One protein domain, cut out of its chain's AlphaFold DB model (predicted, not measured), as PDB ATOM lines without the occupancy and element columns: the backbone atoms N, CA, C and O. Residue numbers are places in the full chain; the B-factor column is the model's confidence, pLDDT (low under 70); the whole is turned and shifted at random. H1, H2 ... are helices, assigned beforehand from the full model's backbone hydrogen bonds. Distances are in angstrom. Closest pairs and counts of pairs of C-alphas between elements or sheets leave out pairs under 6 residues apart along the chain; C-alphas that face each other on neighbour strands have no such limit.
ATOM      1  N   ASN A 805     -38.273  -2.427   9.081       91.25
ATOM      2  CA  ASN A 805     -39.344  -2.778  10.009       91.25
ATOM      3  C   ASN A 805     -40.197  -3.936   9.486       91.25
ATOM      4  O   ASN A 805     -40.473  -4.877  10.233       91.25
ATOM      5  N   ASN A 806     -40.512  -3.933   8.191       89.38
ATOM      6  CA  ASN A 806     -41.209  -5.040   7.539       89.38
ATOM      7  C   ASN A 806     -40.355  -6.323   7.586       89.38
ATOM      8  O   ASN A 806     -40.844  -7.386   7.968       89.38
ATOM      9  N   ASN A 807     -39.051  -6.220   7.309       90.75
ATOM     10  CA  ASN A 807     -38.110  -7.334   7.467       90.75
ATOM     11  C   ASN A 807     -38.010  -7.825   8.923       90.75
ATOM     12  O   ASN A 807     -37.897  -9.030   9.151       90.75
ATOM     13  N   ALA A 808     -38.074  -6.927   9.917       89.75
ATOM     14  CA  ALA A 808     -38.074  -7.304  11.331       89.75
ATOM     15  C   ALA A 808     -39.306  -8.148  11.691       89.75
ATOM     16  O   ALA A 808     -39.158  -9.151  12.385       89.75
ATOM     17  N   VAL A 809     -40.491  -7.790  11.178       88.06
ATOM     18  CA  VAL A 809     -41.718  -8.594  11.311       88.06
ATOM     19  C   VAL A 809     -41.562  -9.964  10.648       88.06
ATOM     20  O   VAL A 809     -41.897 -10.971  11.273       88.06
ATOM     21  N   GLN A 810     -41.025 -10.040   9.426       88.38
ATOM     22  CA  GLN A 810     -40.912 -11.322   8.717       88.38
ATOM     23  C   GLN A 810     -39.890 -12.269   9.358       88.38
ATOM     24  O   GLN A 810     -40.235 -13.417   9.616       88.38
ATOM     25  N   ILE A 811     -38.698 -11.791   9.747       87.75
ATOM     26  CA  ILE A 811     -37.705 -12.582  10.515       87.75
ATOM     27  C   ILE A 811     -38.329 -13.176  11.787       87.75
ATOM     28  O   ILE A 811     -37.992 -14.275  12.216       87.75
ATOM     29  N   VAL A 812     -39.246 -12.435  12.403       86.50
ATOM     30  CA  VAL A 812     -39.938 -12.825  13.629       86.50
ATOM     31  C   VAL A 812     -41.081 -13.815  13.373       86.50
ATOM     32  O   VAL A 812     -41.277 -14.723  14.185       86.50
ATOM     33  N   LYS A 813     -41.800 -13.702  12.247       88.62
ATOM     34  CA  LYS A 813     -42.747 -14.734  11.792       88.62
ATOM     35  C   LYS A 813     -42.024 -16.029  11.409       88.62
ATOM     36  O   LYS A 813     -42.430 -17.092  11.871       88.62
ATOM     37  N   GLU A 814     -40.929 -15.943  10.646       88.06
ATOM     38  CA  GLU A 814     -40.024 -17.059  10.324       88.06
ATOM     39  C   GLU A 814     -39.568 -17.777  11.604       88.06
ATOM     40  O   GLU A 814     -39.709 -18.994  11.733       88.06
ATOM     41  N   ASP A 815     -39.044 -17.027  12.577       84.50
ATOM     42  CA  ASP A 815     -38.572 -17.558  13.857       84.50
ATOM     43  C   ASP A 815     -39.689 -18.253  14.652       84.50
ATOM     44  O   ASP A 815     -39.454 -19.327  15.209       84.50
ATOM     45  N   LEU A 816     -40.906 -17.691  14.683       83.25
ATOM     46  CA  LEU A 816     -42.054 -18.333  15.330       83.25
ATOM     47  C   LEU A 816     -42.511 -19.601  14.615       83.25
ATOM     48  O   LEU A 816     -42.762 -20.598  15.287       83.25
ATOM     49  N   GLN A 817     -42.587 -19.598  13.283       87.38
ATOM     50  CA  GLN A 817     -42.968 -20.787  12.522       87.38
ATOM     51  C   GLN A 817     -41.956 -21.914  12.751       87.38
ATOM     52  O   GLN A 817     -42.337 -23.037  13.080       87.38
ATOM     53  N   ASN A 818     -40.659 -21.593  12.692       81.50
ATOM     54  CA  ASN A 818     -39.580 -22.518  13.032       81.50
ATOM     55  C   ASN A 818     -39.667 -23.000  14.490       81.50
ATOM     56  O   ASN A 818     -39.373 -24.164  14.771       81.50
ATOM     57  N   TYR A 819     -40.094 -22.146  15.426       73.81
ATOM     58  CA  TYR A 819     -40.282 -22.522  16.827       73.81
ATOM     59  C   TYR A 819     -41.473 -23.471  17.032       73.81
ATOM     60  O   TYR A 819     -41.326 -24.453  17.762       73.81
ATOM     61  N   ILE A 820     -42.608 -23.239  16.358       74.19
ATOM     62  CA  ILE A 820     -43.767 -24.150  16.339       74.19
ATOM     63  C   ILE A 820     -43.338 -25.506  15.762       74.19
ATOM     64  O   ILE A 820     -43.506 -26.532  16.419       74.19
ATOM     65  N   THR A 821     -42.696 -25.519  14.589       74.38
ATOM     66  CA  THR A 821     -42.231 -26.749  13.930       74.38
ATOM     67  C   THR A 821     -41.193 -27.508  14.772       74.38
ATOM     68  O   THR A 821     -41.334 -28.718  14.950       74.38
ATOM     69  N   LYS A 822     -40.208 -26.829  15.394       68.38
ATOM     70  CA  LYS A 822     -39.227 -27.463  16.311       68.38
ATOM     71  C   LYS A 822     -39.895 -28.146  17.516       68.38
ATOM     72  O   LYS A 822     -39.329 -29.098  18.052       68.38
ATOM     73  N   HIS A 823     -41.083 -27.698  17.926       59.84
ATOM     74  CA  HIS A 823     -41.815 -28.222  19.084       59.84
ATOM     75  C   HIS A 823     -43.109 -28.967  18.723       59.84
ATOM     76  O   HIS A 823     -43.882 -29.293  19.619       59.84
ATOM     77  N   GLN A 824     -43.333 -29.309  17.447       63.53
ATOM     78  CA  GLN A 824     -44.532 -30.023  16.990       63.53
ATOM     79  C   GLN A 824     -44.776 -31.314  17.795       63.53
ATOM     80  O   GLN A 824     -45.854 -31.499  18.347       63.53
ATOM     81  N   GLY A 825     -43.744 -32.143  17.995       52.31
ATOM     82  CA  GLY A 825     -43.792 -33.349  18.846       52.31
ATOM     83  C   GLY A 825     -43.871 -33.098  20.365       52.31
ATOM     84  O   GLY A 825     -43.580 -33.990  21.157       52.31
ATOM     85  N   THR A 826     -44.179 -31.873  20.791       56.41
ATOM     86  CA  THR A 826     -44.395 -31.441  22.190       56.41
ATOM     87  C   THR A 826     -45.616 -30.509  22.315       56.41
ATOM     88  O   THR A 826     -46.005 -30.132  23.413       56.41
ATOM     89  N   LEU A 827     -46.243 -30.153  21.192       57.81
ATOM     90  CA  LEU A 827     -47.509 -29.422  21.096       57.81
ATOM     91  C   LEU A 827     -48.678 -30.357  20.716       57.81
ATOM     92  O   LEU A 827     -49.795 -29.904  20.495       57.81
ATOM     93  N   LEU A 828     -48.434 -31.668  20.617       52.41
ATOM     94  CA  LEU A 828     -49.420 -32.680  20.229       52.41
ATOM     95  C   LEU A 828     -49.921 -33.492  21.434       52.41
ATOM     96  O   LEU A 828     -49.730 -34.701  21.504       52.41
ATOM     97  N   ASP A 829     -50.615 -32.823  22.358       45.47
ATOM     98  CA  ASP A 829     -51.456 -33.467  23.380       45.47
ATOM     99  C   ASP A 829     -52.944 -33.239  23.044       45.47
ATOM    100  O   ASP A 829     -53.588 -32.326  23.552       45.47
ATOM    101  N   LYS A 830     -53.489 -34.081  22.153       43.78
ATOM    102  CA  LYS A 830     -54.922 -34.232  21.785       43.78
ATOM    103  C   LYS A 830     -55.723 -33.011  21.275       43.78
ATOM    104  O   LYS A 830     -56.820 -33.231  20.772       43.78
ATOM    105  N   GLY A 831     -55.226 -31.776  21.373       46.28
ATOM    106  CA  GLY A 831     -55.991 -30.550  21.079       46.28
ATOM    107  C   GLY A 831     -55.828 -29.943  19.679       46.28
ATOM    108  O   GLY A 831     -56.671 -29.158  19.259       46.28
ATOM    109  N   GLY A 832     -54.773 -30.300  18.939       57.25
ATOM    110  CA  GLY A 832     -54.472 -29.684  17.637       57.25
ATOM    111  C   GLY A 832     -53.723 -28.343  17.714       57.25
ATOM    112  O   GLY A 832     -53.641 -27.644  16.708       57.25
ATOM    113  N   ASP A 833     -53.134 -28.005  18.870       65.38
ATOM    114  CA  ASP A 833     -52.446 -26.737  19.173       65.38
ATOM    115  C   ASP A 833     -51.483 -26.252  18.072       65.38
ATOM    116  O   ASP A 833     -51.357 -25.053  17.840       65.38
ATOM    117  N   VAL A 834     -50.808 -27.169  17.369       67.69
ATOM    118  CA  VAL A 834     -49.889 -26.859  16.255       67.69
ATOM    119  C   VAL A 834     -50.600 -26.142  15.104       67.69
ATOM    120  O   VAL A 834     -50.068 -25.163  14.577       67.69
ATOM    121  N   ASN A 835     -51.800 -26.599  14.737       77.94
ATOM    122  CA  ASN A 835     -52.609 -25.973  13.694       77.94
ATOM    123  C   ASN A 835     -53.124 -24.625  14.200       77.94
ATOM    124  O   ASN A 835     -52.825 -23.605  13.592       77.94
ATOM    125  N   HIS A 836     -53.737 -24.600  15.389       81.75
ATOM    126  CA  HIS A 836     -54.230 -23.381  16.036       81.75
ATOM    127  C   HIS A 836     -53.159 -22.276  16.155       81.75
ATOM    128  O   HIS A 836     -53.430 -21.109  15.867       81.75
ATOM    129  N   PHE A 837     -51.921 -22.607  16.542       84.44
ATOM    130  CA  PHE A 837     -50.831 -21.628  16.624       84.44
ATOM    131  C   PHE A 837     -50.282 -21.210  15.253       84.44
ATOM    132  O   PHE A 837     -49.857 -20.064  15.108       84.44
ATOM    133  N   THR A 838     -50.323 -22.086  14.245       86.31
ATOM    134  CA  THR A 838     -49.954 -21.745  12.857       86.31
ATOM    135  C   THR A 838     -51.014 -20.838  12.219       86.31
ATOM    136  O   THR A 838     -50.689 -19.810  11.632       86.31
ATOM    137  N   GLU A 839     -52.293 -21.150  12.415       87.81
ATOM    138  CA  GLU A 839     -53.439 -20.320  12.028       87.81
ATOM    139  C   GLU A 839     -53.387 -18.955  12.727       87.81
ATOM    140  O   GLU A 839     -53.488 -17.929  12.060       87.81
ATOM    141  N   SER A 840     -53.098 -18.918  14.034       88.12
ATOM    142  CA  SER A 840     -52.874 -17.674  14.790       88.12
ATOM    143  C   SER A 840     -51.708 -16.841  14.237       88.12
ATOM    144  O   SER A 840     -51.800 -15.617  14.174       88.12
ATOM    145  N   LEU A 841     -50.608 -17.478  13.815       89.69
ATOM    146  CA  LEU A 841     -49.443 -16.796  13.232       89.69
ATOM    147  C   LEU A 841     -49.757 -16.184  11.857       89.69
ATOM    148  O   LEU A 841     -49.290 -15.085  11.528       89.69
ATOM    149  N   ASN A 842     -50.575 -16.886  11.074       88.12
ATOM    150  CA  ASN A 842     -51.051 -16.445   9.767       88.12
ATOM    151  C   ASN A 842     -52.102 -15.329   9.890       88.12
ATOM    152  O   ASN A 842     -52.034 -14.354   9.145       88.12
ATOM    153  N   ALA A 843     -53.003 -15.417  10.874       86.44
ATOM    154  CA  ALA A 843     -54.057 -14.433  11.138       86.44
ATOM    155  C   ALA A 843     -53.541 -13.074  11.652       86.44
ATOM    156  O   ALA A 843     -54.255 -12.076  11.558       86.44
ATOM    157  N   ILE A 844     -52.306 -13.000  12.170       84.25
ATOM    158  CA  ILE A 844     -51.678 -11.724  12.547       84.25
ATOM    159  C   ILE A 844     -51.411 -10.887  11.286       84.25
ATOM    160  O   ILE A 844     -50.438 -11.103  10.556       84.25
ATOM    161  N   ASN A 845     -52.308  -9.933  11.045       73.69
ATOM    162  CA  ASN A 845     -52.326  -9.039   9.894       73.69
ATOM    163  C   ASN A 845     -51.088  -8.124   9.869       73.69
ATOM    164  O   ASN A 845     -50.836  -7.381  10.814       73.69
ATOM    165  N   THR A 846     -50.335  -8.138   8.768       68.69
ATOM    166  CA  THR A 846     -49.135  -7.304   8.574       68.69
ATOM    167  C   THR A 846     -49.429  -5.845   8.218       68.69
ATOM    168  O   THR A 846     -48.495  -5.061   8.111       68.69
ATOM    169  N   ASN A 847     -50.699  -5.471   8.040       63.66
ATOM    170  CA  ASN A 847     -51.106  -4.131   7.602       63.66
ATOM    171  C   ASN A 847     -51.365  -3.154   8.773       63.66
ATOM    172  O   ASN A 847     -51.743  -2.010   8.535       63.66
ATOM    173  N   GLY A 848     -51.205  -3.602  10.026       64.88
ATOM    174  CA  GLY A 848     -51.206  -2.735  11.214       64.88
ATOM    175  C   GLY A 848     -49.857  -2.038  11.432       64.88
ATOM    176  O   GLY A 848     -48.931  -2.191  10.636       64.88
ATOM    177  N   SER A 849     -49.694  -1.301  12.537       79.50
ATOM    178  CA  SER A 849     -48.382  -0.728  12.861       79.50
ATOM    179  C   SER A 849     -47.376  -1.840  13.159       79.50
ATOM    180  O   SER A 849     -47.656  -2.739  13.953       79.50
ATOM    181  N   ASN A 850     -46.165  -1.764  12.597       80.31
ATOM    182  CA  ASN A 850     -45.107  -2.757  12.839       80.31
ATOM    183  C   ASN A 850     -44.813  -2.969  14.346       80.31
ATOM    184  O   ASN A 850     -44.451  -4.071  14.758       80.31
ATOM    185  N   THR A 851     -45.036  -1.952  15.189       73.38
ATOM    186  CA  THR A 851     -44.964  -2.057  16.659       73.38
ATOM    187  C   THR A 851     -46.046  -2.978  17.242       73.38
ATOM    188  O   THR A 851     -45.766  -3.787  18.125       73.38
ATOM    189  N   GLU A 852     -47.281  -2.871  16.748       77.56
ATOM    190  CA  GLU A 852     -48.439  -3.659  17.189       77.56
ATOM    191  C   GLU A 852     -48.334  -5.105  16.699       77.56
ATOM    192  O   GLU A 852     -48.547  -6.039  17.470       77.56
ATOM    193  N   VAL A 853     -47.922  -5.292  15.442       79.88
ATOM    194  CA  VAL A 853     -47.693  -6.611  14.837       79.88
ATOM    195  C   VAL A 853     -46.642  -7.391  15.634       79.88
ATOM    196  O   VAL A 853     -46.865  -8.549  15.988       79.88
ATOM    197  N   ILE A 854     -45.528  -6.754  16.017       77.94
ATOM    198  CA  ILE A 854     -44.505  -7.392  16.862       77.94
ATOM    199  C   ILE A 854     -45.032  -7.689  18.271       77.94
ATOM    200  O   ILE A 854     -44.688  -8.731  18.828       77.94
ATOM    201  N   ALA A 855     -45.904  -6.857  18.844       71.75
ATOM    202  CA  ALA A 855     -46.533  -7.153  20.133       71.75
ATOM    203  C   ALA A 855     -47.498  -8.355  20.075       71.75
ATOM    204  O   ALA A 855     -47.455  -9.220  20.953       71.75
ATOM    205  N   GLN A 856     -48.317  -8.462  19.022       77.81
ATOM    206  CA  GLN A 856     -49.198  -9.616  18.790       77.81
ATOM    207  C   GLN A 856     -48.386 -10.905  18.615       77.81
ATOM    208  O   GLN A 856     -48.647 -11.908  19.283       77.81
ATOM    209  N   LEU A 857     -47.330 -10.855  17.798       80.88
ATOM    210  CA  LEU A 857     -46.385 -11.961  17.634       80.88
ATOM    211  C   LEU A 857     -45.696 -12.307  18.973       80.88
ATOM    212  O   LEU A 857     -45.567 -13.484  19.310       80.88
ATOM    213  N   SER A 858     -45.360 -11.309  19.802       70.81
ATOM    214  CA  SER A 858     -44.812 -11.525  21.153       70.81
ATOM    215  C   SER A 858     -45.777 -12.282  22.061       70.81
ATOM    216  O   SER A 858     -45.365 -13.138  22.843       70.81
ATOM    217  N   GLN A 859     -47.068 -11.960  21.981       68.56
ATOM    218  CA  GLN A 859     -48.120 -12.612  22.754       68.56
ATOM    219  C   GLN A 859     -48.328 -14.062  22.310       68.56
ATOM    220  O   GLN A 859     -48.379 -14.949  23.162       68.56
ATOM    221  N   LEU A 860     -48.338 -14.316  21.001       75.88
ATOM    222  CA  LEU A 860     -48.381 -15.664  20.438       75.88
ATOM    223  C   LEU A 860     -47.154 -16.493  20.861       75.88
ATOM    224  O   LEU A 860     -47.303 -17.616  21.341       75.88
ATOM    225  N   GLY A 861     -45.948 -15.918  20.804       66.12
ATOM    226  CA  GLY A 861     -44.723 -16.567  21.284       66.12
ATOM    227  C   GLY A 861     -44.758 -16.932  22.771       66.12
ATOM    228  O   GLY A 861     -44.284 -18.008  23.150       66.12
ATOM    229  N   ARG A 862     -45.371 -16.090  23.618       61.66
ATOM    230  CA  ARG A 862     -45.635 -16.415  25.031       61.66
ATOM    231  C   ARG A 862     -46.651 -17.555  25.172       61.66
ATOM    232  O   ARG A 862     -46.390 -18.481  25.933       61.66
ATOM    233  N   ALA A 863     -47.751 -17.535  24.417       64.88
ATOM    234  CA  ALA A 863     -48.777 -18.582  24.455       64.88
ATOM    235  C   ALA A 863     -48.224 -19.965  24.060       64.88
ATOM    236  O   ALA A 863     -48.409 -20.930  24.803       64.88
ATOM    237  N   ILE A 864     -47.455 -20.043  22.965       66.25
ATOM    238  CA  ILE A 864     -46.778 -21.273  22.518       66.25
ATOM    239  C   ILE A 864     -45.811 -21.780  23.600       66.25
ATOM    240  O   ILE A 864     -45.807 -22.965  23.931       66.25
ATOM    241  N   ASN A 865     -45.024 -20.887  24.215       58.47
ATOM    242  CA  ASN A 865     -44.144 -21.253  25.329       58.47
ATOM    243  C   ASN A 865     -44.930 -21.819  26.522       58.47
ATOM    244  O   ASN A 865     -44.507 -22.814  27.112       58.47
ATOM    245  N   THR A 866     -46.065 -21.225  26.891       60.53
ATOM    246  CA  THR A 866     -46.915 -21.733  27.978       60.53
ATOM    247  C   THR A 866     -47.495 -23.111  27.644       60.53
ATOM    248  O   THR A 866     -47.448 -23.995  28.499       60.53
ATOM    249  N   ALA A 867     -47.943 -23.344  26.405       62.44
ATOM    250  CA  ALA A 867     -48.424 -24.650  25.947       62.44
ATOM    251  C   ALA A 867     -47.330 -25.736  26.000       62.44
ATOM    252  O   ALA A 867     -47.539 -26.787  26.607       62.44
ATOM    253  N   ILE A 868     -46.123 -25.454  25.486       58.34
ATOM    254  CA  ILE A 868     -44.967 -26.370  25.568       58.34
ATOM    255  C   ILE A 868     -44.643 -26.711  27.030       58.34
ATOM    256  O   ILE A 868     -44.510 -27.881  27.386       58.34
ATOM    257  N   ASN A 869     -44.542 -25.704  27.907       54.53
ATOM    258  CA  ASN A 869     -44.254 -25.931  29.328       54.53
ATOM    259  C   ASN A 869     -45.388 -26.692  30.047       54.53
ATOM    260  O   ASN A 869     -45.129 -27.350  31.054       54.53
ATOM    261  N   LYS A 870     -46.628 -26.627  29.549       55.66
ATOM    262  CA  LYS A 870     -47.767 -27.392  30.064       55.66
ATOM    263  C   LYS A 870     -47.680 -28.866  29.642       55.66
ATOM    264  O   LYS A 870     -47.638 -29.718  30.527       55.66
ATOM    265  N   SER A 871     -47.550 -29.171  28.346       53.50
ATOM    266  CA  SER A 871     -47.441 -30.560  27.849       53.50
ATOM    267  C   SER A 871     -46.221 -31.295  28.424       53.50
ATOM    268  O   SER A 871     -46.370 -32.388  28.971       53.50
ATOM    269  N   VAL A 872     -45.032 -30.669  28.442       52.41
ATOM    270  CA  VAL A 872     -43.810 -31.279  29.017       52.41
ATOM    271  C   VAL A 872     -44.003 -31.714  30.475       52.41
ATOM    272  O   VAL A 872     -43.421 -32.712  30.892       52.41
ATOM    273  N   ASN A 873     -44.829 -31.003  31.248       51.25
ATOM    274  CA  ASN A 873     -45.119 -31.345  32.641       51.25
ATOM    275  C   ASN A 873     -46.314 -32.301  32.812       51.25
ATOM    276  O   ASN A 873     -46.432 -32.921  33.866       51.25
TER     277      ASN A 873
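What this domain is: This is residues 805 to 873 of the 1179 residues of the protein "YSIRK-type signal peptide-containing protein" of Staphylococcus sp. CH99b_3 (UniProt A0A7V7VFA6). Three nearly aligned helices make a small rod-shaped bundle, up and down, each running against the one before it, and seen along the rod their centres form a triangle. H1 and the longest helix, H3, run the same way, and the shorter H2 runs back between them in the chain, packed on a part of each. The printed part has 69 residues with three named helices, in the order H1, H2, H3, and no named strand; its class is all helix. It is compact, with a radius of gyration of the C-alphas of 12.2 A, and spans 36 by 16 by 15 A.

Where its parts are: Find C-alpha 805 at (-39.344, -2.778, 10.009); here H1 begins, residues 805 to 822, and it runs 25.5 A to C-alpha 822 at (-39.227, -27.463, 16.311), with y falling along the way. Go on through residues 823 to 832 to C-alpha 833, where H2 begins, residues 833 to 843, 14.8 A from first to last C-alpha. After residues 844 to 849 comes H3, residues 850 to 873, which runs 34.8 A and ends at C-alpha 873 at (-45.119, -31.345, 32.641).

How they stand to each other: Start at H1 and H2, a helical hairpin: they touch, with residues 813 to 820 alone on the side of H1, and the closest C-alphas are those of Ile 820 and Val 834, 6.7 A apart. Their lines stand at a shallow tilt of 12 degrees, opposite ways. Next look at H2 and H3, also a helical hairpin: they touch, with residues 857 to 864 alone on the side of H3, and the closest C-alphas are those of Phe 837 and Ile 864, 7.2 A apart. Their lines stand at 0 degrees, a shallow tilt, opposite ways. H1 and H3 touch as well, and you find their closest C-alphas at Val 809 and Ile 854, 6.3 A apart. These two run the same way at a shallow tilt of 12 degrees. Along the backbone, every O i to N i+4 pair is within hydrogen-bond range in H1 and H2, and 19 of 20 are in H3.

The domain as a whole: The outline is a rod, and the two C-alphas farthest apart are those of Asn 847 and Asn 873, at 37.5 A. The printed part has no cut. Both links are short but not tight: 10 residues between H1 and H2, and 6 between H2 and H3. In the B-factor column you find a mean pLDDT of 72.3 for the printed part of this model, with 30 residues under 70: residues 822 to 834, 846 to 848, 859, and 861 to 873.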